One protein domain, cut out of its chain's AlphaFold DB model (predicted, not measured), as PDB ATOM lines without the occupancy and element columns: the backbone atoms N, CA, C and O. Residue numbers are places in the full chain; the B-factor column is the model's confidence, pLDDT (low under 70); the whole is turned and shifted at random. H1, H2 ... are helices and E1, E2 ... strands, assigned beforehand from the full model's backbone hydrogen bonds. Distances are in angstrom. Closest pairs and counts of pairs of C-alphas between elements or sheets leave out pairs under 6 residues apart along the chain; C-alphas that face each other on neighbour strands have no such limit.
ATOM      1  N   ASP A   5     139.344 119.216 121.377       92.88
ATOM      2  CA  ASP A   5     139.142 120.667 121.511       92.88
ATOM      3  C   ASP A   5     140.475 121.438 121.466       92.88
ATOM      4  O   ASP A   5     140.621 122.409 120.717       92.88
ATOM      5  N   ALA A   6     141.488 120.964 122.202       93.25
ATOM      6  CA  ALA A   6     142.820 121.554 122.169       93.25
ATOM      7  C   ALA A   6     143.448 121.439 120.771       93.25
ATOM      8  O   ALA A   6     144.002 122.419 120.273       93.25
ATOM      9  N   LYS A   7     143.308 120.290 120.093       92.31
ATOM     10  CA  LYS A   7     143.788 120.112 118.710       92.31
ATOM     11  C   LYS A   7     143.156 121.130 117.760       92.31
ATOM     12  O   LYS A   7     143.881 121.767 117.000       92.31
ATOM     13  N   CYS A   8     141.838 121.328 117.822       92.56
ATOM     14  CA  CYS A   8     141.132 122.311 116.996       92.56
ATOM     15  C   CYS A   8     141.652 123.737 117.222       92.56
ATOM     16  O   CYS A   8     141.967 124.437 116.257       92.56
ATOM     17  N   LYS A   9     141.801 124.159 118.483       95.56
ATOM     18  CA  LYS A   9     142.339 125.486 118.830       95.56
ATOM     19  C   LYS A   9     143.763 125.674 118.312       95.56
ATOM     20  O   LYS A   9     144.069 126.698 117.706       95.56
ATOM     21  N   ILE A  10     144.616 124.668 118.504       94.31
ATOM     22  CA  ILE A  10     146.002 124.671 118.030       94.31
ATOM     23  C   ILE A  10     146.048 124.789 116.502       94.31
ATOM     24  O   ILE A  10     146.756 125.644 115.976       94.31
ATOM     25  N   ILE A  11     145.261 123.989 115.781       92.06
ATOM     26  CA  ILE A  11     145.184 124.043 114.314       92.06
ATOM     27  C   ILE A  11     144.794 125.443 113.828       92.06
ATOM     28  O   ILE A  11     145.413 125.954 112.895       92.06
ATOM     29  N   ASN A  12     143.823 126.089 114.478       93.31
ATOM     30  CA  ASN A  12     143.412 127.448 114.123       93.31
ATOM     31  C   ASN A  12     144.557 128.458 114.289       93.31
ATOM     32  O   ASN A  12     144.796 129.244 113.378       93.31
ATOM     33  N   LEU A  13     145.335 128.374 115.374       94.94
ATOM     34  CA  LEU A  13     146.502 129.245 115.572       94.94
ATOM     35  C   LEU A  13     147.545 129.102 114.456       94.94
ATOM     36  O   LEU A  13     148.144 130.091 114.031       94.94
ATOM     37  N   PHE A  14     147.769 127.883 113.966       91.69
ATOM     38  CA  PHE A  14     148.693 127.658 112.856       91.69
ATOM     39  C   PHE A  14     148.114 128.100 111.507       91.69
ATOM     40  O   PHE A  14     148.860 128.609 110.675       91.69
ATOM     41  N   ASN A  15     146.805 127.986 111.286       90.81
ATOM     42  CA  ASN A  15     146.177 128.585 110.106       90.81
ATOM     43  C   ASN A  15     146.320 130.118 110.120       90.81
ATOM     44  O   ASN A  15     146.700 130.706 109.106       90.81
ATOM     45  N   ASP A  16     146.121 130.754 111.278       93.12
ATOM     46  CA  ASP A  16     146.302 132.199 111.459       93.12
ATOM     47  C   ASP A  16     147.760 132.634 111.248       93.12
ATOM     48  O   ASP A  16     148.023 133.683 110.653       93.12
ATOM     49  N   LEU A  17     148.727 131.821 111.696       92.44
ATOM     50  CA  LEU A  17     150.152 132.027 111.416       92.44
ATOM     51  C   LEU A  17     150.398 132.122 109.912       92.44
ATOM     52  O   LEU A  17     151.019 133.075 109.439       92.44
ATOM     53  N   ILE A  18     149.895 131.140 109.168       89.69
ATOM     54  CA  ILE A  18     150.083 131.041 107.725       89.69
ATOM     55  C   ILE A  18     149.403 132.200 106.989       89.69
ATOM     56  O   ILE A  18     150.033 132.836 106.140       89.69
ATOM     57  N   ALA A  19     148.166 132.538 107.358       90.94
ATOM     58  CA  ALA A  19     147.471 133.704 106.820       90.94
ATOM     59  C   ALA A  19     148.253 135.001 107.099       90.94
ATOM     60  O   ALA A  19     148.463 135.818 106.204       90.94
ATOM     61  N   GLY A  20     148.770 135.161 108.319       91.94
ATOM     62  CA  GLY A  20     149.576 136.314 108.714       91.94
ATOM     63  C   GLY A  20     150.887 136.452 107.934       91.94
ATOM     64  O   GLY A  20     151.305 137.573 107.634       91.94
ATOM     65  N   ILE A  21     151.533 135.339 107.584       92.12
ATOM     66  CA  ILE A  21     152.736 135.328 106.738       92.12
ATOM     67  C   ILE A  21     152.397 135.757 105.313       92.12
ATOM     68  O   ILE A  21     153.086 136.619 104.771       92.12
ATOM     69  N   SER A  22     151.321 135.207 104.743       91.44
ATOM     70  CA  SER A  22     150.827 135.594 103.416       91.44
ATOM     71  C   SER A  22     150.524 137.094 103.354       91.44
ATOM     72  O   SER A  22     151.056 137.804 102.504       91.44
ATOM     73  N   ASN A  23     149.795 137.621 104.344       93.19
ATOM     74  CA  ASN A  23     149.511 139.054 104.451       93.19
ATOM     75  C   ASN A  23     150.796 139.890 104.537       93.19
ATOM     76  O   ASN A  23     150.930 140.888 103.840       93.19
ATOM     77  N   SER A  24     151.780 139.441 105.323       92.75
ATOM     78  CA  SER A  24     153.059 140.153 105.467       92.75
ATOM     79  C   SER A  24     153.864 140.219 104.166       92.75
ATOM     80  O   SER A  24     154.662 141.144 104.005       92.75
ATOM     81  N   ALA A  25     153.708 139.229 103.280       93.50
ATOM     82  CA  ALA A  25     154.297 139.235 101.944       93.50
ATOM     83  C   ALA A  25     153.532 140.186 101.015       93.50
ATOM     84  O   ALA A  25     154.150 140.986 100.317       93.50
ATOM     85  N   ASN A  26     152.199 140.146 101.055       93.00
ATOM     86  CA  ASN A  26     151.327 140.969 100.211       93.00
ATOM     87  C   ASN A  26     151.414 142.471 100.526       93.00
ATOM     88  O   ASN A  26     151.210 143.291  99.638       93.00
ATOM     89  N   GLU A  27     151.768 142.839 101.758       94.44
ATOM     90  CA  GLU A  27     152.037 144.227 102.161       94.44
ATOM     91  C   GLU A  27     153.287 144.837 101.502       94.44
ATOM     92  O   GLU A  27     153.418 146.060 101.467       94.44
ATOM     93  N   LEU A  28     154.231 144.024 101.010       94.00
ATOM     94  CA  LEU A  28     155.437 144.547 100.366       94.00
ATOM     95  C   LEU A  28     155.096 145.151  99.016       94.00
ATOM     96  O   LEU A  28     154.633 144.432  98.143       94.00
ATOM     97  N   THR A  29     155.418 146.419  98.801       94.38
ATOM     98  CA  THR A  29     155.336 147.094  97.496       94.38
ATOM     99  C   THR A  29     156.730 147.403  96.959       94.38
ATOM    100  O   THR A  29     157.670 147.511  97.752       94.38
ATOM    101  N   LEU A  30     156.881 147.607  95.645       92.25
ATOM    102  CA  LEU A  30     158.164 148.039  95.070       92.25
ATOM    103  C   LEU A  30     158.679 149.323  95.725       92.25
ATOM    104  O   LEU A  30     159.847 149.391  96.099       92.25
ATOM    105  N   ASP A  31     157.798 150.298  95.950       92.19
ATOM    106  CA  ASP A  31     158.167 151.559  96.600       92.19
ATOM    107  C   ASP A  31     158.706 151.317  98.012       92.19
ATOM    108  O   ASP A  31     159.743 151.859  98.385       92.19
ATOM    109  N   SER A  32     158.051 150.445  98.789       92.12
ATOM    110  CA  SER A  32     158.528 150.089 100.128       92.12
ATOM    111  C   SER A  32     159.858 149.336 100.098       92.12
ATOM    112  O   SER A  32     160.658 149.491 101.020       92.12
ATOM    113  N   ILE A  33     160.105 148.535  99.058       90.56
ATOM    114  CA  ILE A  33     161.357 147.802  98.888       90.56
ATOM    115  C   ILE A  33     162.479 148.807  98.645       90.56
ATOM    116  O   ILE A  33     163.389 148.871  99.467       90.56
ATOM    117  N   PHE A  34     162.363 149.638  97.605       86.06
ATOM    118  CA  PHE A  34     163.410 150.580  97.203       86.06
ATOM    119  C   PHE A  34     163.636 151.714  98.211       86.06
ATOM    120  O   PHE A  34     164.777 152.101  98.450       86.06
ATOM    121  N   ALA A  35     162.582 152.215  98.865       86.88
ATOM    122  CA  ALA A  35     162.712 153.269  99.874       86.88
ATOM    123  C   ALA A  35     163.442 152.801 101.145       86.88
ATOM    124  O   ALA A  35     164.079 153.605 101.822       86.88
ATOM    125  N   ASN A  36     163.358 151.509 101.479       85.50
ATOM    126  CA  ASN A  36     164.001 150.933 102.666       85.50
ATOM    127  C   ASN A  36     165.294 150.173 102.341       85.50
ATOM    128  O   ASN A  36     165.908 149.562 103.225       85.50
ATOM    129  N   SER A  37     165.712 150.187 101.078       83.31
ATOM    130  CA  SER A  37     166.915 149.519 100.621       83.31
ATOM    131  C   SER A  37     168.168 150.143 101.221       83.31
ATOM    132  O   SER A  37     168.413 151.344 101.120       83.31
ATOM    133  N   LYS A  38     169.028 149.306 101.805       85.44
ATOM    134  CA  LYS A  38     170.358 149.751 102.227       85.44
ATOM    135  C   LYS A  38     171.281 149.845 101.006       85.44
ATOM    136  O   LYS A  38     171.280 148.900 100.215       85.44
ATOM    137  N   PRO A  39     172.130 150.887 100.894       84.06
ATOM    138  CA  PRO A  39     173.010 151.080  99.738       84.06
ATOM    139  C   PRO A  39     173.872 149.857  99.402       84.06
ATOM    140  O   PRO A  39     173.906 149.424  98.259       84.06
ATOM    141  N   LEU A  40     174.487 149.227 100.411       85.31
ATOM    142  CA  LEU A  40     175.299 148.022 100.211       85.31
ATOM    143  C   LEU A  40     174.482 146.848  99.656       85.31
ATOM    144  O   LEU A  40     174.976 146.088  98.832       85.31
ATOM    145  N   THR A  41     173.243 146.676 100.118       81.94
ATOM    146  CA  THR A  41     172.392 145.594  99.622       81.94
ATOM    147  C   THR A  41     172.009 145.848  98.172       81.94
ATOM    148  O   THR A  41     172.072 144.916  97.391       81.94
ATOM    149  N   LEU A  42     171.684 147.084  97.785       80.50
ATOM    150  CA  LEU A  42     171.418 147.410  96.378       80.50
ATOM    151  C   LEU A  42     172.623 147.129  95.485       80.50
ATOM    152  O   LEU A  42     172.463 146.520  94.435       80.50
ATOM    153  N   GLU A  43     173.822 147.512  95.923       85.00
ATOM    154  CA  GLU A  43     175.046 147.325  95.140       85.00
ATOM    155  C   GLU A  43     175.328 145.842  94.849       85.00
ATOM    156  O   GLU A  43     175.690 145.486  93.728       85.00
ATOM    157  N   LEU A  44     175.082 144.962  95.831       84.94
ATOM    158  CA  LEU A  44     175.243 143.508  95.688       84.94
ATOM    159  C   LEU A  44     174.333 142.894  94.615       84.94
ATOM    160  O   LEU A  44     174.667 141.840  94.078       84.94
ATOM    161  N   PHE A  45     173.209 143.541  94.304       85.25
ATOM    162  CA  PHE A  45     172.235 143.071  93.318       85.25
ATOM    163  C   PHE A  45     172.032 144.068  92.171       85.25
ATOM    164  O   PHE A  45     171.032 143.998  91.458       85.25
ATOM    165  N   SER A  46     172.981 144.983  91.964       76.44
ATOM    166  CA  SER A  46     172.913 146.051  90.953       76.44
ATOM    167  C   SER A  46     172.665 145.530  89.531       76.44
ATOM    168  O   SER A  46     172.024 146.204  88.730       76.44
ATOM    169  N   ASN A  47     173.101 144.301  89.244       81.75
ATOM    170  CA  ASN A  47     172.916 143.637  87.953       81.75
ATOM    171  C   ASN A  47     171.742 142.637  87.922       81.75
ATOM    172  O   ASN A  47     171.552 141.969  86.907       81.75
ATOM    173  N   ASN A  48     170.983 142.479  89.016       88.81
ATOM    174  CA  ASN A  48     169.913 141.485  89.119       88.81
ATOM    175  C   ASN A  48     168.790 141.918  90.084       88.81
ATOM    176  O   ASN A  48     168.721 141.482  91.237       88.81
ATOM    177  N   VAL A  49     167.885 142.776  89.601       86.44
ATOM    178  CA  VAL A  49     166.733 143.264  90.384       86.44
ATOM    179  C   VAL A  49     165.781 142.134  90.787       86.44
ATOM    180  O   VAL A  49     165.238 142.171  91.889       86.44
ATOM    181  N   ASP A  50     165.614 141.101  89.964       90.75
ATOM    182  CA  ASP A  50     164.751 139.962  90.292       90.75
ATOM    183  C   ASP A  50     165.261 139.218  91.528       90.75
ATOM    184  O   ASP A  50     164.497 138.904  92.448       90.75
ATOM    185  N   GLU A  51     166.572 138.983  91.585       91.00
ATOM    186  CA  GLU A  51     167.227 138.374  92.742       91.00
ATOM    187  C   GLU A  51     167.175 139.293  93.967       91.00
ATOM    188  O   GLU A  51     166.944 138.816  95.082       91.00
ATOM    189  N   TYR A  52     167.274 140.612  93.767       91.81
ATOM    190  CA  TYR A  52     167.069 141.587  94.836       91.81
ATOM    191  C   TYR A  52     165.658 141.505  95.438       91.81
ATOM    192  O   TYR A  52     165.496 141.387  96.657       91.81
ATOM    193  N   ILE A  53     164.626 141.526  94.593       93.12
ATOM    194  CA  ILE A  53     163.223 141.417  95.010       93.12
ATOM    195  C   ILE A  53     163.001 140.076  95.718       93.12
ATOM    196  O   ILE A  53     162.409 140.045  96.802       93.12
ATOM    197  N   TYR A  54     163.527 138.977  95.169       94.38
ATOM    198  CA  TYR A  54     163.459 137.657  95.798       94.38
ATOM    199  C   TYR A  54     164.080 137.642  97.194       94.38
ATOM    200  O   TYR A  54     163.469 137.132  98.142       94.38
ATOM    201  N   PHE A  55     165.269 138.226  97.345       92.69
ATOM    202  CA  PHE A  55     165.962 138.331  98.623       92.69
ATOM    203  C   PHE A  55     165.121 139.088  99.660       92.69
ATOM    204  O   PHE A  55     164.906 138.582 100.765       92.69
ATOM    205  N   ILE A  56     164.579 140.256  99.303       92.88
ATOM    206  CA  ILE A  56     163.787 141.085 100.223       92.88
ATOM    207  C   ILE A  56     162.474 140.401 100.624       92.88
ATOM    208  O   ILE A  56     162.146 140.353 101.816       92.88
ATOM    209  N   VAL A  57     161.745 139.816  99.669       94.94
ATOM    210  CA  VAL A  57     160.508 139.068  99.960       94.94
ATOM    211  C   VAL A  57     160.806 137.882 100.878       94.94
ATOM    212  O   VAL A  57     160.128 137.699 101.893       94.94
ATOM    213  N   SER A  58     161.863 137.118 100.589       94.69
ATOM    214  CA  SER A  58     162.280 135.971 101.406       94.69
ATOM    215  C   SER A  58     162.629 136.382 102.837       94.69
ATOM    216  O   SER A  58     162.198 135.731 103.794       94.69
ATOM    217  N   GLN A  59     163.359 137.489 103.011       92.06
ATOM    218  CA  GLN A  59     163.684 138.024 104.334       92.06
ATOM    219  C   GLN A  59     162.435 138.453 105.107       92.06
ATOM    220  O   GLN A  59     162.303 138.116 106.288       92.06
ATOM    221  N   ARG A  60     161.497 139.162 104.465       91.88
ATOM    222  CA  ARG A  60     160.235 139.590 105.094       91.88
ATOM    223  C   ARG A  60     159.409 138.397 105.554       91.88
ATOM    224  O   ARG A  60     158.962 138.382 106.702       91.88
ATOM    225  N   VAL A  61     159.228 137.410 104.680       93.12
ATOM    226  CA  VAL A  61     158.461 136.191 104.965       93.12
ATOM    227  C   VAL A  61     159.097 135.412 106.112       93.12
ATOM    228  O   VAL A  61     158.409 135.081 107.076       93.12
ATOM    229  N   THR A  62     160.414 135.198 106.066       90.88
ATOM    230  CA  THR A  62     161.149 134.470 107.114       90.88
ATOM    231  C   THR A  62     161.058 135.182 108.460       90.88
ATOM    232  O   THR A  62     160.733 134.561 109.470       90.88
ATOM    233  N   LYS A  63     161.273 136.504 108.485       90.06
ATOM    234  CA  LYS A  63     161.157 137.301 109.712       90.06
ATOM    235  C   LYS A  63     159.738 137.250 110.281       90.06
ATOM    236  O   LYS A  63     159.580 137.057 111.484       90.06
ATOM    237  N   SER A  64     158.717 137.393 109.432       90.94
ATOM    238  CA  SER A  64     157.316 137.316 109.863       90.94
ATOM    239  C   SER A  64     156.981 135.941 110.441       90.94
ATOM    240  O   SER A  64     156.384 135.862 111.515       90.94
ATOM    241  N   PHE A  65     157.437 134.863 109.789       90.56
ATOM    242  CA  PHE A  65     157.293 133.499 110.295       90.56
ATOM    243  C   PHE A  65     157.926 133.352 111.683       90.56
ATOM    244  O   PHE A  65     157.230 132.975 112.623       90.56
ATOM    245  N   SER A  66     159.208 133.701 111.845       86.88
ATOM    246  CA  SER A  66     159.917 133.525 113.118       86.88
ATOM    247  C   SER A  66     159.289 134.319 114.265       86.88
ATOM    248  O   SER A  66     159.136 133.783 115.361       86.88
ATOM    249  N   THR A  67     158.888 135.572 114.030       86.50
ATOM    250  CA  THR A  67     158.256 136.406 115.066       86.50
ATOM    251  C   THR A  67     156.882 135.877 115.464       86.50
ATOM    252  O   THR A  67     156.580 135.784 116.651       86.50
ATOM    253  N   ARG A  68     156.039 135.514 114.491       92.19
ATOM    254  CA  ARG A  68     154.684 135.021 114.776       92.19
ATOM    255  C   ARG A  68     154.702 133.628 115.398       92.19
ATOM    256  O   ARG A  68     153.860 133.351 116.246       92.19
ATOM    257  N   LEU A  69     155.654 132.776 115.010       90.94
ATOM    258  CA  LEU A  69     155.787 131.433 115.563       90.94
ATOM    259  C   LEU A  69     155.999 131.473 117.080       90.94
ATOM    260  O   LEU A  69     155.339 130.711 117.771       90.94
ATOM    261  N   GLY A  70     156.836 132.380 117.602       88.19
ATOM    262  CA  GLY A  70     157.036 132.531 119.051       88.19
ATOM    263  C   GLY A  70     155.715 132.717 119.807       88.19
ATOM    264  O   GLY A  70     155.361 131.891 120.646       88.19
ATOM    265  N   GLY A  71     154.914 133.704 119.392       90.31
ATOM    266  CA  GLY A  71     153.605 133.963 120.002       90.31
ATOM    267  C   GLY A  71     152.568 132.855 119.771       90.31
ATOM    268  O   GLY A  71     151.647 132.690 120.569       90.31
ATOM    269  N   VAL A  72     152.686 132.070 118.695       93.75
ATOM    270  CA  VAL A  72     151.854 130.870 118.499       93.75
ATOM    271  C   VAL A  72     152.241 129.785 119.495       93.75
ATOM    272  O   VAL A  72     151.348 129.214 120.113       93.75
ATOM    273  N   ILE A  73     153.536 129.521 119.689       94.19
ATOM    274  CA  ILE A  73     154.001 128.517 120.654       94.19
ATOM    275  C   ILE A  73     153.568 128.895 122.073       94.19
ATOM    276  O   ILE A  73     153.053 128.031 122.773       94.19
ATOM    277  N   GLU A  74     153.656 130.166 122.465       93.25
ATOM    278  CA  GLU A  74     153.137 130.654 123.755       93.25
ATOM    279  C   GLU A  74     151.654 130.306 123.960       93.25
ATOM    280  O   GLU A  74     151.266 129.737 124.985       93.25
ATOM    281  N   LYS A  75     150.812 130.585 122.957       95.38
ATOM    282  CA  LYS A  75     149.373 130.274 123.004       95.38
ATOM    283  C   LYS A  75     149.102 128.771 123.009       95.38
ATOM    284  O   LYS A  75     148.207 128.316 123.716       95.38
ATOM    285  N   VAL A  76     149.865 127.997 122.238       95.75
ATOM    286  CA  VAL A  76     149.781 126.530 122.228       95.75
ATOM    287  C   VAL A  76     150.117 125.976 123.609       95.75
ATOM    288  O   VAL A  76     149.381 125.137 124.118       95.75
ATOM    289  N   SER A  77     151.178 126.470 124.249       95.56
ATOM    290  CA  SER A  77     151.546 126.075 125.608       95.56
ATOM    291  C   SER A  77     150.433 126.360 126.608       95.56
ATOM    292  O   SER A  77     150.124 125.486 127.414       95.56
ATOM    293  N   ALA A  78     149.789 127.527 126.525       95.75
ATOM    294  CA  ALA A  78     148.652 127.853 127.380       95.75
ATOM    295  C   ALA A  78     147.482 126.869 127.188       95.75
ATOM    296  O   ALA A  78     146.998 126.298 128.162       95.75
ATOM    297  N   ILE A  79     147.095 126.595 125.934       96.56
ATOM    298  CA  ILE A  79     146.034 125.626 125.605       96.56
ATOM    299  C   ILE A  79     146.354 124.240 126.178       96.56
ATOM    300  O   ILE A  79     145.476 123.575 126.727       96.56
ATOM    301  N   LEU A  80     147.602 123.787 126.035       96.19
ATOM    302  CA  LEU A  80     148.015 122.474 126.523       96.19
ATOM    303  C   LEU A  80     147.953 122.400 128.052       96.19
ATOM    304  O   LEU A  80     147.400 121.433 128.576       96.19
ATOM    305  N   VAL A  81     148.424 123.434 128.754       96.69
ATOM    306  CA  VAL A  81     148.344 123.524 130.219       96.69
ATOM    307  C   VAL A  81     146.894 123.467 130.699       96.69
ATOM    308  O   VAL A  81     146.573 122.679 131.587       96.69
ATOM    309  N   GLU A  82     145.999 124.245 130.093       96.00
ATOM    310  CA  GLU A  82     144.572 124.227 130.438       96.00
ATOM    311  C   GLU A  82     143.943 122.855 130.165       96.00
ATOM    312  O   GLU A  82     143.154 122.353 130.966       96.00
ATOM    313  N   SER A  83     144.335 122.196 129.069       94.38
ATOM    314  CA  SER A  83     143.787 120.889 128.682       94.38
ATOM    315  C   SER A  83     144.105 119.757 129.665       94.38
ATOM    316  O   SER A  83     143.385 118.759 129.690       94.38
ATOM    317  N   GLN A  84     145.149 119.915 130.484       93.56
ATOM    318  CA  GLN A  84     145.505 118.979 131.555       93.56
ATOM    319  C   GLN A  84     144.996 119.419 132.941       93.56
ATOM    320  O   GLN A  84     145.348 118.803 133.942       93.56
ATOM    321  N   GLY A  85     144.158 120.460 133.015       94.56
ATOM    322  CA  GLY A  85     143.597 120.974 134.269       94.56
ATOM    323  C   GLY A  85     144.471 122.009 134.979       94.56
ATOM    324  O   GLY A  85     144.203 122.341 136.132       94.56
ATOM    325  N   GLY A  86     145.511 122.520 134.315       96.31
ATOM    326  CA  GLY A  86     146.269 123.668 134.799       96.31
ATOM    327  C   GLY A  86     145.497 124.981 134.638       96.31
ATOM    328  O   GLY A  86     144.519 125.065 133.894       96.31
ATOM    329  N   GLN A  87     145.956 126.027 135.321       96.81
ATOM    330  CA  GLN A  87     145.338 127.353 135.281       96.81
ATOM    331  C   GLN A  87     146.356 128.407 134.855       96.81
ATOM    332  O   GLN A  87     147.383 128.590 135.510       96.81
ATOM    333  N   ILE A  88     146.053 129.149 133.790       95.31
ATOM    334  CA  ILE A  88     146.877 130.282 133.364       95.31
ATOM    335  C   ILE A  88     146.738 131.417 134.374       95.31
ATOM    336  O   ILE A  88     145.632 131.765 134.787       95.31
ATOM    337  N   VAL A  89     147.866 132.001 134.772       92.25
ATOM    338  CA  VAL A  89     147.894 133.141 135.690       92.25
ATOM    339  C   VAL A  89     147.847 134.427 134.860       92.25
ATOM    340  O   VAL A  89     148.834 134.749 134.193       92.25
ATOM    341  N   PRO A  90     146.722 135.168 134.868       78.56
ATOM    342  CA  PRO A  90     146.584 136.383 134.082       78.56
ATOM    343  C   PRO A  90     147.444 137.514 134.654       78.56
ATOM    344  O   PRO A  90     147.546 137.712 135.862       78.56
ATOM    345  N   GLY A  91     148.031 138.303 133.763       66.31
ATOM    346  CA  GLY A  91     148.804 139.492 134.098       66.31
ATOM    347  C   GLY A  91     149.475 140.044 132.846       66.31
ATOM    348  O   GLY A  91     149.824 139.278 131.950       66.31
ATOM    349  N   LYS A  92     149.634 141.375 132.757       50.19
ATOM    350  CA  LYS A  92     150.448 142.004 131.697       50.19
ATOM    351  C   LYS A  92     151.831 141.332 131.658       50.19
ATOM    352  O   LYS A  92     152.297 140.926 132.725       50.19
ATOM    353  N   PRO A  93     152.490 141.234 130.490       48.06
ATOM    354  CA  PRO A  93     153.744 140.502 130.338       48.06
ATOM    355  C   PRO A  93     154.870 141.197 131.121       48.06
ATOM    356  O   PRO A  93     155.616 142.018 130.603       48.06
ATOM    357  N   ASN A  94     154.957 140.896 132.412       59.12
ATOM    358  CA  ASN A  94     156.160 140.990 133.222       59.12
ATOM    359  C   ASN A  94     156.902 139.672 133.036       59.12
ATOM    360  O   ASN A  94     156.254 138.626 133.016       59.12
ATOM    361  N   PRO A  95     158.236 139.683 133.087       73.69
ATOM    362  CA  PRO A  95     159.171 139.382 132.007       73.69
ATOM    363  C   PRO A  95     159.128 137.958 131.434       73.69
ATOM    364  O   PRO A  95     160.119 137.601 130.831       73.69
ATOM    365  N   PHE A  96     158.058 137.182 131.605       87.50
ATOM    366  CA  PHE A  96     157.933 135.768 131.255       87.50
ATOM    367  C   PHE A  96     156.945 135.556 130.116       87.50
ATOM    368  O   PHE A  96     155.942 136.268 130.025       87.50
ATOM    369  N   ASP A  97     157.206 134.532 129.312       90.00
ATOM    370  CA  ASP A  97     156.377 134.171 128.163       90.00
ATOM    371  C   ASP A  97     155.082 133.459 128.611       90.00
ATOM    372  O   ASP A  97     154.020 133.669 128.029       90.00
ATOM    373  N   LEU A  98     155.125 132.661 129.691       93.00
ATOM    374  CA  LEU A  98     153.930 132.030 130.267       93.00
ATOM    375  C   LEU A  98     154.045 131.828 131.786       93.00
ATOM    376  O   LEU A  98     155.097 131.452 132.305       93.00
ATOM    377  N   LYS A  99     152.933 132.035 132.502       94.56
ATOM    378  CA  LYS A  99     152.790 131.731 133.933       94.56
ATOM    379  C   LYS A  99     151.549 130.886 134.173       94.56
ATOM    380  O   LYS A  99     150.472 131.239 133.690       94.56
ATOM    381  N   PHE A 100     151.676 129.807 134.934       95.69
ATOM    382  CA  PHE A 100     150.553 128.907 135.184       95.69
ATOM    383  C   PHE A 100     150.706 128.095 136.469       95.69
ATOM    384  O   PHE A 100     151.819 127.815 136.907       95.69
ATOM    385  N   PHE A 101     149.575 127.691 137.041       96.88
ATOM    386  CA  PHE A 101     149.503 126.594 137.998       96.88
ATOM    387  C   PHE A 101     149.396 125.279 137.239       96.88
ATOM    388  O   PHE A 101     148.546 125.127 136.359       96.88
ATOM    389  N   HIS A 102     150.270 124.340 137.571       96.81
ATOM    390  CA  HIS A 102     150.289 123.010 136.987       96.81
ATOM    391  C   HIS A 102     149.527 122.021 137.894       96.81
ATOM    392  O   HIS A 102     149.446 122.245 139.107       96.81
ATOM    393  N   PRO A 103     148.975 120.917 137.352       94.75
ATOM    394  CA  PRO A 103     148.245 119.916 138.141       94.75
ATOM    395  C   PRO A 103     149.024 119.267 139.297       94.75
ATOM    396  O   PRO A 103     148.425 118.624 140.152       94.75
ATOM    397  N   ASP A 104     150.346 119.433 139.351       95.25
ATOM    398  CA  ASP A 104     151.182 118.988 140.475       95.25
ATOM    399  C   ASP A 104     151.175 119.960 141.673       95.25
ATOM    400  O   ASP A 104     151.895 119.746 142.648       95.25
ATOM    401  N   GLY A 105     150.373 121.027 141.605       94.44
ATOM    402  CA  GLY A 105     150.201 122.017 142.668       94.44
ATOM    403  C   GLY A 105     151.245 123.133 142.670       94.44
ATOM    404  O   GLY A 105     151.210 123.984 143.558       94.44
ATOM    405  N   LYS A 106     152.167 123.162 141.701       96.12
ATOM    406  CA  LYS A 106     153.224 124.179 141.613       96.12
ATOM    407  C   LYS A 106     152.883 125.270 140.608       96.12
ATOM    408  O   LYS A 106     152.187 125.044 139.618       96.12
ATOM    409  N   GLN A 107     153.428 126.460 140.849       96.12
ATOM    410  CA  GLN A 107     153.353 127.570 139.909       96.12
ATOM    411  C   GLN A 107     154.643 127.662 139.090       96.12
ATOM    412  O   GLN A 107     155.740 127.781 139.637       96.12
ATOM    413  N   TYR A 108     154.495 127.638 137.768       96.12
ATOM    414  CA  TYR A 108     155.580 127.672 136.798       96.12
ATOM    415  C   TYR A 108     155.599 128.999 136.056       96.12
ATOM    416  O   TYR A 108     154.567 129.469 135.572       96.12
ATOM    417  N   TRP A 109     156.774 129.616 135.993       94.56
ATOM    418  CA  TRP A 109     157.042 130.862 135.281       94.56
ATOM    419  C   TRP A 109     158.104 130.559 134.232       94.56
ATOM    420  O   TRP A 109     159.268 130.330 134.568       94.56
ATOM    421  N   ILE A 110     157.700 130.497 132.966       93.56
ATOM    422  CA  ILE A 110     158.554 129.964 131.908       93.56
ATOM    423  C   ILE A 110     158.924 131.008 130.860       93.56
ATOM    424  O   ILE A 110     158.147 131.898 130.514       93.56
ATOM    425  N   GLU A 111     160.131 130.843 130.339       91.88
ATOM    426  CA  GLU A 111     160.627 131.461 129.118       91.88
ATOM    427  C   GLU A 111     160.625 130.431 128.006       91.88
ATOM    428  O   GLU A 111     161.124 129.329 128.193       91.88
ATOM    429  N   ILE A 112     160.131 130.794 126.836       90.88
ATOM    430  CA  ILE A 112     160.061 129.938 125.663       90.88
ATOM    431  C   ILE A 112     161.017 130.502 124.612       90.88
ATOM    432  O   ILE A 112     160.974 131.681 124.254       90.88
ATOM    433  N   LYS A 113     161.923 129.663 124.111       88.12
ATOM    434  CA  LYS A 113     162.869 130.010 123.043       88.12
ATOM    435  C   LYS A 113     162.969 128.863 122.042       88.12
ATOM    436  O   LYS A 113     162.597 127.728 122.331       88.12
ATOM    437  N   SER A 114     163.445 129.169 120.838       84.06
ATOM    438  CA  SER A 114     163.507 128.183 119.756       84.06
ATOM    439  C   SER A 114     164.628 127.162 119.960       84.06
ATOM    440  O   SER A 114     164.361 125.965 119.908       84.06
ATOM    441  N   ILE A 115     165.857 127.620 120.218       77.31
ATOM    442  CA  ILE A 115     167.062 126.787 120.353       77.31
ATOM    443  C   ILE A 115     168.032 127.350 121.399       77.31
ATOM    444  O   ILE A 115     168.048 128.559 121.651       77.31
ATOM    445  N   ASN A 116     168.916 126.505 121.943       61.84
ATOM    446  CA  ASN A 116     169.894 126.925 122.955       61.84
ATOM    447  C   ASN A 116     170.912 127.961 122.450       61.84
ATOM    448  O   ASN A 116     171.352 128.816 123.221       61.84
ATOM    449  N   ALA A 117     171.281 127.914 121.164       54.56
ATOM    450  CA  ALA A 117     172.348 128.742 120.589       54.56
ATOM    451  C   ALA A 117     172.063 130.260 120.611       54.56
ATOM    452  O   ALA A 117     172.975 131.057 120.415       54.56
ATOM    453  N   GLN A 118     170.822 130.677 120.878       53.41
ATOM    454  CA  GLN A 118     170.446 132.093 120.976       53.41
ATOM    455  C   GLN A 118     170.708 132.717 122.362       53.41
ATOM    456  O   GLN A 118     170.474 133.910 122.537       53.41
ATOM    457  N   ASN A 119     171.189 131.948 123.350       52.78
ATOM    458  CA  ASN A 119     171.148 132.359 124.762       52.78
ATOM    459  C   ASN A 119     172.475 132.836 125.370       52.78
ATOM    460  O   ASN A 119     172.467 133.353 126.487       52.78
ATOM    461  N   SER A 120     173.608 132.734 124.670       50.03
ATOM    462  CA  SER A 120     174.877 133.290 125.172       50.03
ATOM    463  C   SER A 120     174.858 134.823 125.277       50.03
ATOM    464  O   SER A 120     175.631 135.384 126.046       50.03
ATOM    465  N   SER A 121     173.937 135.507 124.590       49.09
ATOM    466  CA  SER A 121     173.796 136.970 124.609       49.09
ATOM    467  C   SER A 121     172.804 137.526 125.647       49.09
ATOM    468  O   SER A 121     172.695 138.742 125.752       49.09
ATOM    469  N   ASN A 122     172.106 136.687 126.434       72.19
ATOM    470  CA  ASN A 122     171.022 137.123 127.345       72.19
ATOM    471  C   ASN A 122     171.082 136.525 128.773       72.19
ATOM    472  O   ASN A 122     170.083 136.505 129.496       72.19
ATOM    473  N   LEU A 123     172.256 136.052 129.207       78.94
ATOM    474  CA  LEU A 123     172.482 135.441 130.532       78.94
ATOM    475  C   LEU A 123     172.011 136.309 131.711       78.94
ATOM    476  O   LEU A 123     171.454 135.783 132.680       78.94
ATOM    477  N   GLN A 124     172.206 137.627 131.624       83.44
ATOM    478  CA  GLN A 124     171.762 138.567 132.655       83.44
ATOM    479  C   GLN A 124     170.238 138.523 132.820       83.44
ATOM    480  O   GLN A 124     169.748 138.266 133.918       83.44
ATOM    481  N   THR A 125     169.497 138.660 131.720       83.31
ATOM    482  CA  THR A 125     168.030 138.612 131.698       83.31
ATOM    483  C   THR A 125     167.496 137.296 132.268       83.31
ATOM    484  O   THR A 125     166.544 137.289 133.044       83.31
ATOM    485  N   ILE A 126     168.122 136.164 131.924       86.38
ATOM    486  CA  ILE A 126     167.739 134.841 132.451       86.38
ATOM    487  C   ILE A 126     167.963 134.775 133.967       86.38
ATOM    488  O   ILE A 126     167.110 134.281 134.702       86.38
ATOM    489  N   THR A 127     169.088 135.306 134.446       88.00
ATOM    490  CA  THR A 127     169.423 135.332 135.875       88.00
ATOM    491  C   THR A 127     168.446 136.199 136.667       88.00
ATOM    492  O   THR A 127     167.985 135.794 137.733       88.00
ATOM    493  N   GLU A 128     168.099 137.376 136.147       89.62
ATOM    494  CA  GLU A 128     167.121 138.286 136.758       89.62
ATOM    495  C   GLU A 128     165.729 137.649 136.827       89.62
ATOM    496  O   GLU A 128     165.079 137.685 137.872       89.62
ATOM    497  N   ARG A 129     165.301 136.987 135.747       89.00
ATOM    498  CA  ARG A 129     164.031 136.250 135.689       89.00
ATOM    499  C   ARG A 129     163.982 135.099 136.686       89.00
ATOM    500  O   ARG A 129     162.993 134.962 137.401       89.00
ATOM    501  N   LYS A 130     165.053 134.310 136.787       91.38
ATOM    502  CA  LYS A 130     165.146 133.224 137.768       91.38
ATOM    503  C   LYS A 130     164.985 133.751 139.197       91.38
ATOM    504  O   LYS A 130     164.103 133.286 139.912       91.38
ATOM    505  N   LYS A 131     165.757 134.779 139.572       91.94
ATOM    506  CA  LYS A 131     165.666 135.422 140.898       91.94
ATOM    507  C   LYS A 131     164.270 135.972 141.184       91.94
ATOM    508  O   LYS A 131     163.790 135.889 142.309       91.94
ATOM    509  N   LEU A 132     163.613 136.539 140.172       91.69
ATOM    510  CA  LEU A 132     162.267 137.083 140.311       91.69
ATOM    511  C   LEU A 132     161.221 135.991 140.584       91.69
ATOM    512  O   LEU A 132     160.330 136.219 141.398       91.69
ATOM    513  N   ALA A 133     161.318 134.831 139.929       91.50
ATOM    514  CA  ALA A 133     160.430 133.697 140.197       91.50
ATOM    515  C   ALA A 133     160.680 133.100 141.592       91.50
ATOM    516  O   ALA A 133     159.726 132.872 142.331       91.50
ATOM    517  N   GLU A 134     161.950 132.936 141.978       92.06
ATOM    518  CA  GLU A 134     162.344 132.459 143.313       92.06
ATOM    519  C   GLU A 134     161.800 133.369 144.424       92.06
ATOM    520  O   GLU A 134     161.274 132.878 145.415       92.06
ATOM    521  N   ALA A 135     161.838 134.692 144.234       92.81
ATOM    522  CA  ALA A 135     161.284 135.657 145.188       92.81
ATOM    523  C   ALA A 135     159.751 135.580 145.360       92.81
ATOM    524  O   ALA A 135     159.216 136.209 146.269       92.81
ATOM    525  N   HIS A 136     159.050 134.851 144.486       91.75
ATOM    526  CA  HIS A 136     157.605 134.608 144.553       91.75
ATOM    527  C   HIS A 136     157.279 133.133 144.844       91.75
ATOM    528  O   HIS A 136     156.163 132.700 144.558       91.75
ATOM    529  N   ASP A 137     158.245 132.346 145.333       93.56
ATOM    530  CA  ASP A 137     158.099 130.903 145.577       93.56
ATOM    531  C   ASP A 137     157.612 130.120 144.334       93.56
ATOM    532  O   ASP A 137     156.903 129.116 144.426       93.56
ATOM    533  N   CYS A 138     157.990 130.589 143.140       94.38
ATOM    534  CA  CYS A 138     157.608 130.012 141.850       94.38
ATOM    535  C   CYS A 138     158.787 129.291 141.181       94.38
ATOM    536  O   CYS A 138     159.951 129.657 141.349       94.38
ATOM    537  N   ILE A 139     158.489 128.293 140.345       95.38
ATOM    538  CA  ILE A 139     159.504 127.542 139.597       95.38
ATOM    539  C   ILE A 139     159.789 128.234 138.270       95.38
ATOM    540  O   ILE A 139     158.896 128.404 137.437       95.38
ATOM    541  N   PHE A 140     161.054 128.584 138.053       94.75
ATOM    542  CA  PHE A 140     161.523 129.108 136.779       94.75
ATOM    543  C   PHE A 140     162.000 127.996 135.845       94.75
ATOM    544  O   PHE A 140     162.853 127.196 136.232       94.75
ATOM    545  N   HIS A 141     161.545 128.029 134.588       94.81
ATOM    546  CA  HIS A 141     162.160 127.247 133.518       94.81
ATOM    547  C   HIS A 141     162.451 128.069 132.266       94.81
ATOM    548  O   HIS A 141     161.640 128.875 131.815       94.81
ATOM    549  N   LEU A 142     163.608 127.801 131.667       92.50
ATOM    550  CA  LEU A 142     163.955 128.231 130.323       92.50
ATOM    551  C   LEU A 142     163.741 127.055 129.362       92.50
ATOM    552  O   LEU A 142     164.510 126.099 129.355       92.50
ATOM    553  N   CYS A 143     162.690 127.130 128.561       92.88
ATOM    554  CA  CYS A 143     162.172 126.054 127.729       92.88
ATOM    555  C   CYS A 143     162.572 126.233 126.262       92.88
ATOM    556  O   CYS A 143     162.257 127.253 125.643       92.88
ATOM    557  N   MET A 144     163.226 125.228 125.683       91.25
ATOM    558  CA  MET A 144     163.527 125.173 124.253       91.25
ATOM    559  C   MET A 144     162.480 124.325 123.546       91.25
ATOM    560  O   MET A 144     162.376 123.142 123.836       91.25
ATOM    561  N   TYR A 145     161.714 124.879 122.608       89.81
ATOM    562  CA  TYR A 145     160.656 124.100 121.944       89.81
ATOM    563  C   TYR A 145     161.133 123.301 120.721       89.81
ATOM    564  O   TYR A 145     160.411 122.411 120.268       89.81
ATOM    565  N   ASN A 146     162.318 123.613 120.177       86.12
ATOM    566  CA  ASN A 146     162.873 123.006 118.957       86.12
ATOM    567  C   ASN A 146     164.328 122.520 119.132       86.12
ATOM    568  O   ASN A 146     165.085 122.449 118.165       86.12
ATOM    569  N   ASP A 147     164.740 122.214 120.362       85.50
ATOM    570  CA  ASP A 147     166.080 121.708 120.669       85.50
ATOM    571  C   ASP A 147     165.998 120.621 121.741       85.50
ATOM    572  O   ASP A 147     165.635 120.904 122.881       85.50
ATOM    573  N   ASP A 148     166.322 119.382 121.372       83.44
ATOM    574  CA  ASP A 148     166.298 118.222 122.271       83.44
ATOM    575  C   ASP A 148     167.655 117.955 122.944       83.44
ATOM    576  O   ASP A 148     167.775 117.020 123.742       83.44
ATOM    577  N   ASN A 149     168.677 118.779 122.685       84.44
ATOM    578  CA  ASN A 149     169.958 118.641 123.368       84.44
ATOM    579  C   ASN A 149     169.784 118.867 124.872       84.44
ATOM    580  O   ASN A 149     169.219 119.870 125.316       84.44
ATOM    581  N   LEU A 150     170.285 117.917 125.660       81.25
ATOM    582  CA  LEU A 150     170.269 118.014 127.113       81.25
ATOM    583  C   LEU A 150     171.148 119.175 127.576       81.25
ATOM    584  O   LEU A 150     172.221 119.426 127.025       81.25
ATOM    585  N   CYS A 151     170.692 119.857 128.622       80.25
ATOM    586  CA  CYS A 151     171.440 120.915 129.277       80.25
ATOM    587  C   CYS A 151     171.862 120.475 130.678       80.25
ATOM    588  O   CYS A 151     171.139 119.727 131.335       80.25
ATOM    589  N   ALA A 152     173.032 120.929 131.126       82.50
ATOM    590  CA  ALA A 152     173.528 120.608 132.462       82.50
ATOM    591  C   ALA A 152     172.756 121.373 133.547       82.50
ATOM    592  O   ALA A 152     172.647 120.912 134.681       82.50
ATOM    593  N   GLU A 153     172.226 122.550 133.215       86.69
ATOM    594  CA  GLU A 153     171.484 123.372 134.157       86.69
ATOM    595  C   GLU A 153     170.024 122.923 134.293       86.69
ATOM    596  O   GLU A 153     169.247 123.012 133.347       86.69
ATOM    597  N   GLU A 154     169.621 122.545 135.508       87.75
ATOM    598  CA  GLU A 154     168.288 121.993 135.821       87.75
ATOM    599  C   GLU A 154     167.110 122.924 135.494       87.75
ATOM    600  O   GLU A 154     165.991 122.473 135.254       87.75
ATOM    601  N   TYR A 155     167.338 124.239 135.476       89.75
ATOM    602  CA  TYR A 155     166.299 125.205 135.121       89.75
ATOM    603  C   TYR A 155     166.048 125.264 133.606       89.75
ATOM    604  O   TYR A 155     165.092 125.912 133.184       89.75
ATOM    605  N   LYS A 156     166.874 124.620 132.773       92.19
ATOM    606  CA  LYS A 156     166.691 124.565 131.320       92.19
ATOM    607  C   LYS A 156     165.996 123.271 130.922       92.19
ATOM    608  O   LYS A 156     166.461 122.186 131.253       92.19
ATOM    609  N   LEU A 157     164.911 123.399 130.168       93.44
ATOM    610  CA  LEU A 157     164.171 122.273 129.613       93.44
ATOM    611  C   LEU A 157     164.414 122.198 128.107       93.44
ATOM    612  O   LEU A 157     164.228 123.187 127.396       93.44
ATOM    613  N   ASN A 158     164.809 121.024 127.623       92.50
ATOM    614  CA  ASN A 158     164.854 120.738 126.191       92.50
ATOM    615  C   ASN A 158     163.431 120.541 125.619       92.50
ATOM    616  O   ASN A 158     162.448 120.565 126.367       92.50
ATOM    617  N   GLY A 159     163.319 120.304 124.311       92.81
ATOM    618  CA  GLY A 159     162.052 120.102 123.600       92.81
ATOM    619  C   GLY A 159     161.163 119.078 124.284       92.81
ATOM    620  O   GLY A 159     160.062 119.405 124.732       92.81
ATOM    621  N   SER A 160     161.647 117.845 124.415       93.38
ATOM    622  CA  SER A 160     160.906 116.765 125.077       93.38
ATOM    623  C   SER A 160     160.408 117.121 126.488       93.38
ATOM    624  O   SER A 160     159.234 116.906 126.796       93.38
ATOM    625  N   GLN A 161     161.258 117.721 127.328       95.31
ATOM    626  CA  GLN A 161     160.930 118.086 128.708       95.31
ATOM    627  C   GLN A 161     159.906 119.220 128.768       95.31
ATOM    628  O   GLN A 161     158.953 119.154 129.545       95.31
ATOM    629  N   PHE A 162     160.072 120.237 127.923       95.81
ATOM    630  CA  PHE A 162     159.132 121.343 127.801       95.81
ATOM    631  C   PHE A 162     157.752 120.851 127.368       95.81
ATOM    632  O   PHE A 162     156.759 121.149 128.032       95.81
ATOM    633  N   TRP A 163     157.678 120.065 126.292       95.88
ATOM    634  CA  TRP A 163     156.404 119.558 125.790       95.88
ATOM    635  C   TRP A 163     155.721 118.637 126.797       95.88
ATOM    636  O   TRP A 163     154.501 118.695 126.940       95.88
ATOM    637  N   LYS A 164     156.489 117.829 127.534       95.62
ATOM    638  CA  LYS A 164     155.969 117.019 128.638       95.62
ATOM    639  C   LYS A 164     155.396 117.884 129.760       95.62
ATOM    640  O   LYS A 164     154.314 117.563 130.240       95.62
ATOM    641  N   LEU A 165     156.077 118.966 130.145       96.81
ATOM    642  CA  LEU A 165     155.608 119.895 131.178       96.81
ATOM    643  C   LEU A 165     154.273 120.539 130.785       96.81
ATOM    644  O   LEU A 165     153.310 120.486 131.543       96.81
ATOM    645  N   VAL A 166     154.185 121.128 129.590       96.31
ATOM    646  CA  VAL A 166     152.962 121.843 129.184       96.31
ATOM    647  C   VAL A 166     151.848 120.910 128.717       96.31
ATOM    648  O   VAL A 166     150.685 121.279 128.812       96.31
ATOM    649  N   GLY A 167     152.179 119.712 128.227       94.88
ATOM    650  CA  GLY A 167     151.213 118.738 127.711       94.88
ATOM    651  C   GLY A 167     150.772 117.663 128.705       94.88
ATOM    652  O   GLY A 167     149.766 117.005 128.452       94.88
ATOM    653  N   GLY A 168     151.506 117.451 129.798       94.12
ATOM    654  CA  GLY A 168     151.161 116.503 130.865       94.12
ATOM    655  C   GLY A 168     151.506 115.035 130.591       94.12
ATOM    656  O   GLY A 168     151.105 114.156 131.351       94.12
ATOM    657  N   TYR A 169     152.215 114.717 129.500       93.31
ATOM    658  CA  TYR A 169     152.618 113.340 129.179       93.31
ATOM    659  C   TYR A 169     153.850 113.269 128.266       93.31
ATOM    660  O   TYR A 169     154.138 114.185 127.501       93.31
ATOM    661  N   GLU A 170     154.553 112.133 128.311       92.75
ATOM    662  CA  GLU A 170     155.865 111.915 127.672       92.75
ATOM    663  C   GLU A 170     155.896 112.193 126.158       92.75
ATOM    664  O   GLU A 170     156.880 112.689 125.623       92.75
ATOM    665  N   ASN A 171     154.806 111.888 125.448       92.31
ATOM    666  CA  ASN A 171     154.745 111.985 123.987       92.31
ATOM    667  C   ASN A 171     154.078 113.272 123.471       92.31
ATOM    668  O   ASN A 171     153.823 113.374 122.271       92.31
ATOM    669  N   ALA A 172     153.818 114.265 124.328       93.25
ATOM    670  CA  ALA A 172     153.139 115.502 123.929       93.25
ATOM    671  C   ALA A 172     153.835 116.222 122.763       93.25
ATOM    672  O   ALA A 172     153.176 116.656 121.818       93.25
ATOM    673  N   GLY A 173     155.170 116.269 122.771       92.25
ATOM    674  CA  GLY A 173     155.942 116.893 121.692       92.25
ATOM    675  C   GLY A 173     155.806 116.154 120.361       92.25
ATOM    676  O   GLY A 173     155.679 116.781 119.311       92.25
ATOM    677  N   LYS A 174     155.755 114.816 120.386       91.12
ATOM    678  CA  LYS A 174     155.557 114.007 119.172       91.12
ATOM    679  C   LYS A 174     154.169 114.223 118.581       91.12
ATOM    680  O   LYS A 174     154.060 114.401 117.370       91.12
ATOM    681  N   ASP A 175     153.140 114.260 119.423       91.31
ATOM    682  CA  ASP A 175     151.765 114.515 118.986       91.31
ATOM    683  C   ASP A 175     151.630 115.929 118.400       91.31
ATOM    684  O   ASP A 175     151.021 116.109 117.343       91.31
ATOM    685  N   MET A 176     152.280 116.922 119.017       90.25
ATOM    686  CA  MET A 176     152.356 118.291 118.501       90.25
ATOM    687  C   MET A 176     153.019 118.344 117.119       90.25
ATOM    688  O   MET A 176     152.447 118.882 116.171       90.25
ATOM    689  N   LEU A 177     154.188 117.721 116.954       87.88
ATOM    690  CA  LEU A 177     154.876 117.657 115.661       87.88
ATOM    691  C   LEU A 177     154.061 116.908 114.598       87.88
ATOM    692  O   LEU A 177     154.059 117.314 113.433       87.88
ATOM    693  N   ALA A 178     153.354 115.839 114.969       88.06
ATOM    694  CA  ALA A 178     152.492 115.096 114.054       88.06
ATOM    695  C   ALA A 178     151.343 115.968 113.519       88.06
ATOM    696  O   ALA A 178     151.095 115.972 112.311       88.06
ATOM    697  N   MET A 179     150.705 116.769 114.382       86.94
ATOM    698  CA  MET A 179     149.688 117.739 113.953       86.94
ATOM    699  C   MET A 179     150.259 118.776 112.980       86.94
ATOM    700  O   MET A 179     149.646 119.064 111.951       86.94
ATOM    701  N   LEU A 180     151.458 119.297 113.258       82.81
ATOM    702  CA  LEU A 180     152.105 120.301 112.405       82.81
ATOM    703  C   LEU A 180     152.471 119.774 111.027       82.81
ATOM    704  O   LEU A 180     152.289 120.480 110.035       82.81
ATOM    705  N   ARG A 181     152.939 118.526 110.941       82.69
ATOM    706  CA  ARG A 181     153.221 117.885 109.650       82.69
ATOM    707  C   ARG A 181     151.979 117.854 108.763       82.69
ATOM    708  O   ARG A 181     152.089 118.150 107.580       82.69
ATOM    709  N   GLY A 182     150.804 117.573 109.330       77.00
ATOM    710  CA  GLY A 182     149.541 117.591 108.586       77.00
ATOM    711  C   GLY A 182     149.175 118.970 108.020       77.00
ATOM    712  O   GLY A 182     148.555 119.055 106.959       77.00
ATOM    713  N   LEU A 183     149.581 120.052 108.690       75.00
ATOM    714  CA  LEU A 183     149.360 121.428 108.233       75.00
ATOM    715  C   LEU A 183     150.376 121.862 107.174       75.00
ATOM    716  O   LEU A 183     149.998 122.503 106.196       75.00
ATOM    717  N   ALA A 184     151.640 121.460 107.322       70.44
ATOM    718  CA  ALA A 184     152.709 121.778 106.374       70.44
ATOM    719  C   ALA A 184     152.444 121.236 104.956       70.44
ATOM    720  O   ALA A 184     152.913 121.811 103.982       70.44
ATOM    721  N   VAL A 185     151.647 120.170 104.819       72.31
ATOM    722  CA  VAL A 185     151.235 119.627 103.510       72.31
ATOM    723  C   VAL A 185     150.300 120.580 102.750       72.31
ATOM    724  O   VAL A 185     150.198 120.496 101.530       72.31
ATOM    725  N   LYS A 186     149.611 121.492 103.445       71.81
ATOM    726  CA  LYS A 186     148.584 122.352 102.841       71.81
ATOM    727  C   LYS A 186     149.118 123.689 102.339       71.81
ATOM    728  O   LYS A 186     148.450 124.306 101.516       71.81
ATOM    729  N   VAL A 187     150.269 124.156 102.835       75.38
ATOM    730  CA  VAL A 187     150.804 125.480 102.486       75.38
ATOM    731  C   VAL A 187     152.322 125.470 102.325       75.38
ATOM    732  O   VAL A 187     153.057 125.018 103.198       75.38
ATOM    733  N   SER A 188     152.785 126.047 101.216       85.06
ATOM    734  CA  SER A 188     154.195 126.200 100.864       85.06
ATOM    735  C   SER A 188     154.647 127.649 101.072       85.06
ATOM    736  O   SER A 188     154.206 128.561 100.371       85.06
ATOM    737  N   ILE A 189     155.579 127.869 102.007       87.31
ATOM    738  CA  ILE A 189     156.245 129.176 102.194       87.31
ATOM    739  C   ILE A 189     156.941 129.613 100.897       87.31
ATOM    740  O   ILE A 189     156.924 130.791 100.543       87.31
ATOM    741  N   ARG A 190     157.512 128.653 100.161       90.44
ATOM    742  CA  ARG A 190     158.140 128.898  98.861       90.44
ATOM    743  C   ARG A 190     157.139 129.462  97.854       90.44
ATOM    744  O   ARG A 190     157.497 130.362  97.104       90.44
ATOM    745  N   ASP A 191     155.903 128.975  97.855       92.00
ATOM    746  CA  ASP A 191     154.879 129.442  96.918       92.00
ATOM    747  C   ASP A 191     154.433 130.862  97.267       92.00
ATOM    748  O   ASP A 191     154.293 131.687  96.368       92.00
ATOM    749  N   ILE A 192     154.304 131.183  98.562       92.94
ATOM    750  CA  ILE A 192     154.034 132.555  99.030       92.94
ATOM    751  C   ILE A 192     155.120 133.515  98.521       92.94
ATOM    752  O   ILE A 192     154.802 134.553  97.941       92.94
ATOM    753  N   ILE A 193     156.398 133.153  98.693       95.19
ATOM    754  CA  ILE A 193     157.534 133.964  98.229       95.19
ATOM    755  C   ILE A 193     157.494 134.114  96.707       95.19
ATOM    756  O   ILE A 193     157.460 135.230  96.198       95.19
ATOM    757  N   ASN A 194     157.462 133.001  95.974       95.31
ATOM    758  CA  ASN A 194     157.544 133.005  94.515       95.31
ATOM    759  C   ASN A 194     156.391 133.767  93.860       95.31
ATOM    760  O   ASN A 194     156.609 134.463  92.868       95.31
ATOM    761  N   ASN A 195     155.176 133.641  94.399       95.25
ATOM    762  CA  ASN A 195     154.020 134.359  93.877       95.25
ATOM    763  C   ASN A 195     154.200 135.868  94.043       95.25
ATOM    764  O   ASN A 195     154.060 136.597  93.063       95.25
ATOM    765  N   ARG A 196     154.608 136.332  95.232       96.06
ATOM    766  CA  ARG A 196     154.805 137.768  95.456       96.06
ATOM    767  C   ARG A 196     155.973 138.334  94.650       96.06
ATOM    768  O   ARG A 196     155.855 139.418  94.092       96.06
ATOM    769  N   VAL A 197     157.076 137.593  94.541       96.44
ATOM    770  CA  VAL A 197     158.224 137.989  93.706       96.44
ATOM    771  C   VAL A 197     157.793 138.156  92.255       96.44
ATOM    772  O   VAL A 197     158.078 139.184  91.653       96.44
ATOM    773  N   ARG A 198     157.040 137.195  91.709       96.19
ATOM    774  CA  ARG A 198     156.536 137.266  90.331       96.19
ATOM    775  C   ARG A 198     155.657 138.495  90.097       96.19
ATOM    776  O   ARG A 198     155.734 139.092  89.029       96.19
ATOM    777  N   GLU A 199     154.802 138.847  91.052       96.50
ATOM    778  CA  GLU A 199     153.962 140.046  90.959       96.50
ATOM    779  C   GLU A 199     154.796 141.330  90.955       96.50
ATOM    780  O   GLU A 199     154.589 142.183  90.096       96.50
ATOM    781  N   LEU A 200     155.765 141.440  91.864       96.38
ATOM    782  CA  LEU A 200     156.628 142.615  91.990       96.38
ATOM    783  C   LEU A 200     157.570 142.787  90.791       96.38
ATOM    784  O   LEU A 200     157.747 143.906  90.323       96.38
ATOM    785  N   VAL A 201     158.132 141.701  90.257       94.38
ATOM    786  CA  VAL A 201     158.961 141.744  89.038       94.38
ATOM    787  C   VAL A 201     158.137 142.221  87.842       94.38
ATOM    788  O   VAL A 201     158.544 143.141  87.144       94.38
ATOM    789  N   ARG A 202     156.917 141.692  87.658       94.94
ATOM    790  CA  ARG A 202     156.007 142.174  86.601       94.94
ATOM    791  C   ARG A 202     155.672 143.656  86.752       94.94
ATOM    792  O   ARG A 202     155.587 144.364  85.754       94.94
ATOM    793  N   GLU A 203     155.451 144.116  87.981       94.69
ATOM    794  CA  GLU A 203     155.222 145.534  88.266       94.69
ATOM    795  C   GLU A 203     156.460 146.380  87.922       94.69
ATOM    796  O   GLU A 203     156.325 147.467  87.363       94.69
ATOM    797  N   PHE A 204     157.663 145.878  88.205       92.25
ATOM    798  CA  PHE A 204     158.923 146.563  87.923       92.25
ATOM    799  C   PHE A 204     159.173 146.682  86.416       92.25
ATOM    800  O   PHE A 204     159.391 147.788  85.919       92.25
ATOM    801  N   ASP A 205     159.032 145.582  85.677       91.38
ATOM    802  CA  ASP A 205     159.153 145.565  84.216       91.38
ATOM    803  C   ASP A 205     158.133 146.499  83.556       91.38
ATOM    804  O   ASP A 205     158.449 147.206  82.597       91.38
ATOM    805  N   ALA A 206     156.904 146.544  84.080       91.62
ATOM    806  CA  ALA A 206     155.879 147.455  83.587       91.62
ATOM    807  C   ALA A 206     156.277 148.926  83.781       91.62
ATOM    808  O   ALA A 206     156.009 149.723  82.888       91.62
ATOM    809  N   ARG A 207     156.942 149.279  84.894       89.19
ATOM    810  CA  ARG A 207     157.449 150.640  85.166       89.19
ATOM    811  C   ARG A 207     158.618 151.033  84.256       89.19
ATOM    812  O   ARG A 207     158.721 152.203  83.906       89.19
ATOM    813  N   LEU A 208     159.471 150.086  83.862       83.50
ATOM    814  CA  LEU A 208     160.582 150.335  82.928       83.50
ATOM    815  C   LEU A 208     160.126 150.529  81.476       83.50
ATOM    816  O   LEU A 208     160.806 151.200  80.708       83.50
ATOM    817  N   ASN A 209     158.985 149.944  81.106       74.12
ATOM    818  CA  ASN A 209     158.414 150.023  79.759       74.12
ATOM    819  C   ASN A 209     157.372 151.150  79.603       74.12
ATOM    820  O   ASN A 209     156.625 151.163  78.621       74.12
ATOM    821  N   ILE A 210     157.297 152.081  80.560       53.31
ATOM    822  CA  ILE A 210     156.514 153.314  80.412       53.31
ATOM    823  C   ILE A 210     157.342 154.280  79.543       53.31
ATOM    824  O   ILE A 210     158.485 154.552  79.914       53.31
TER     825      ILE A 210
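AT A GLANCE: This is residues 5 to 210 of the 211 residues of the protein "RE_EcoO109I domain-containing protein" of Gallionella sp (UniProt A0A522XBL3). A long helix, H4, is the spine of this elongated model: H1 and H8 pack along it as a staggered up-and-down bundle, each helix running against the one before, and a small head is built at its last residues. In the head, the sheet E1 E2 E3 lies between H5 on one face and H6 with H4 residues 70 to 82 on the other, three layers; H7 leads from H6 back to H1, and short H2 and H3 lie near the first residues of H4. The 206 printed residues hold eight named helices and three named strands, in the order H1 H2 H3 H4 E1 E2 H5 E3 H6 H7 H8; the sheet is mixed and the class mostly helix. The whole is loose, with a radius of gyration of the C-alphas of 20.9 A and spans of 70 by 39 by 32 A.

HOW THE PARTS SIT: H1, residues 5 to 26, touches H4, residues 49 to 83, at a shallow tilt of 20 degrees, opposite ways; their closest C-alphas, Ile 21 and Ser 64, are 5.9 A apart. H8, residues 189 to 208, touches H4 residues 50 to 61 alone, closest at C-alphas 197 and 54, 5.6 A. H2, residues 30 to 35, only just touches H8, with 3 pairs of C-alphas within 8 A, while H3, residues 39 to 44, is close to H4 but not clearly touching, with one pair. E1, residues 98 to 101, and E2, residues 107 to 113, form an antiparallel hairpin, with N 100 and O 108 within hydrogen-bond range at 3.0 A. E3, residues 139 to 144, is parallel to E2, with N 111 and O 141 at 2.9 A. H5, residues 123 to 134, is over E3 at a height of 8.6 A over the sheet; E2, H5 and E3 make a strand-helix-strand unit, two parallel neighbours with a helix between, and its crossover is right-handed. H6, residues 159 to 167, is on the opposite face, over E2 and E3, and touches H4 residues 77 to 83 alone, closest at C-alphas 166 and 81, 5.0 A. H7, residues 172 to 184, touches H6 with residues 172 to 173 alone, about perpendicular at 83 degrees. Every O i to N i+4 pair is within hydrogen-bond range in the helices except H4, with 29 of 31.

IN THESE COORDINATES: H1 begins at C-alpha 5, (139.142, 120.667, 121.511), and is 31.8 A long. H4 is 49.9 A long, from C-alpha 49 at (166.733, 143.264, 90.384). E2 is 19.5 A long and H7 18.6 A. H8 is 28.9 A long and ends at C-alpha 208, (160.582, 150.335, 82.928).

THE WHOLE: The two C-alphas farthest apart, those of Gly 105 and Ile 210, are 70.0 A apart. The printed part has no cut; the links H4 to E1 and E3 to H6 are long, 14 residues each. The mean pLDDT of the printed part is 88.4, with residues 91 to 94, 116 to 121 and 210 under 70.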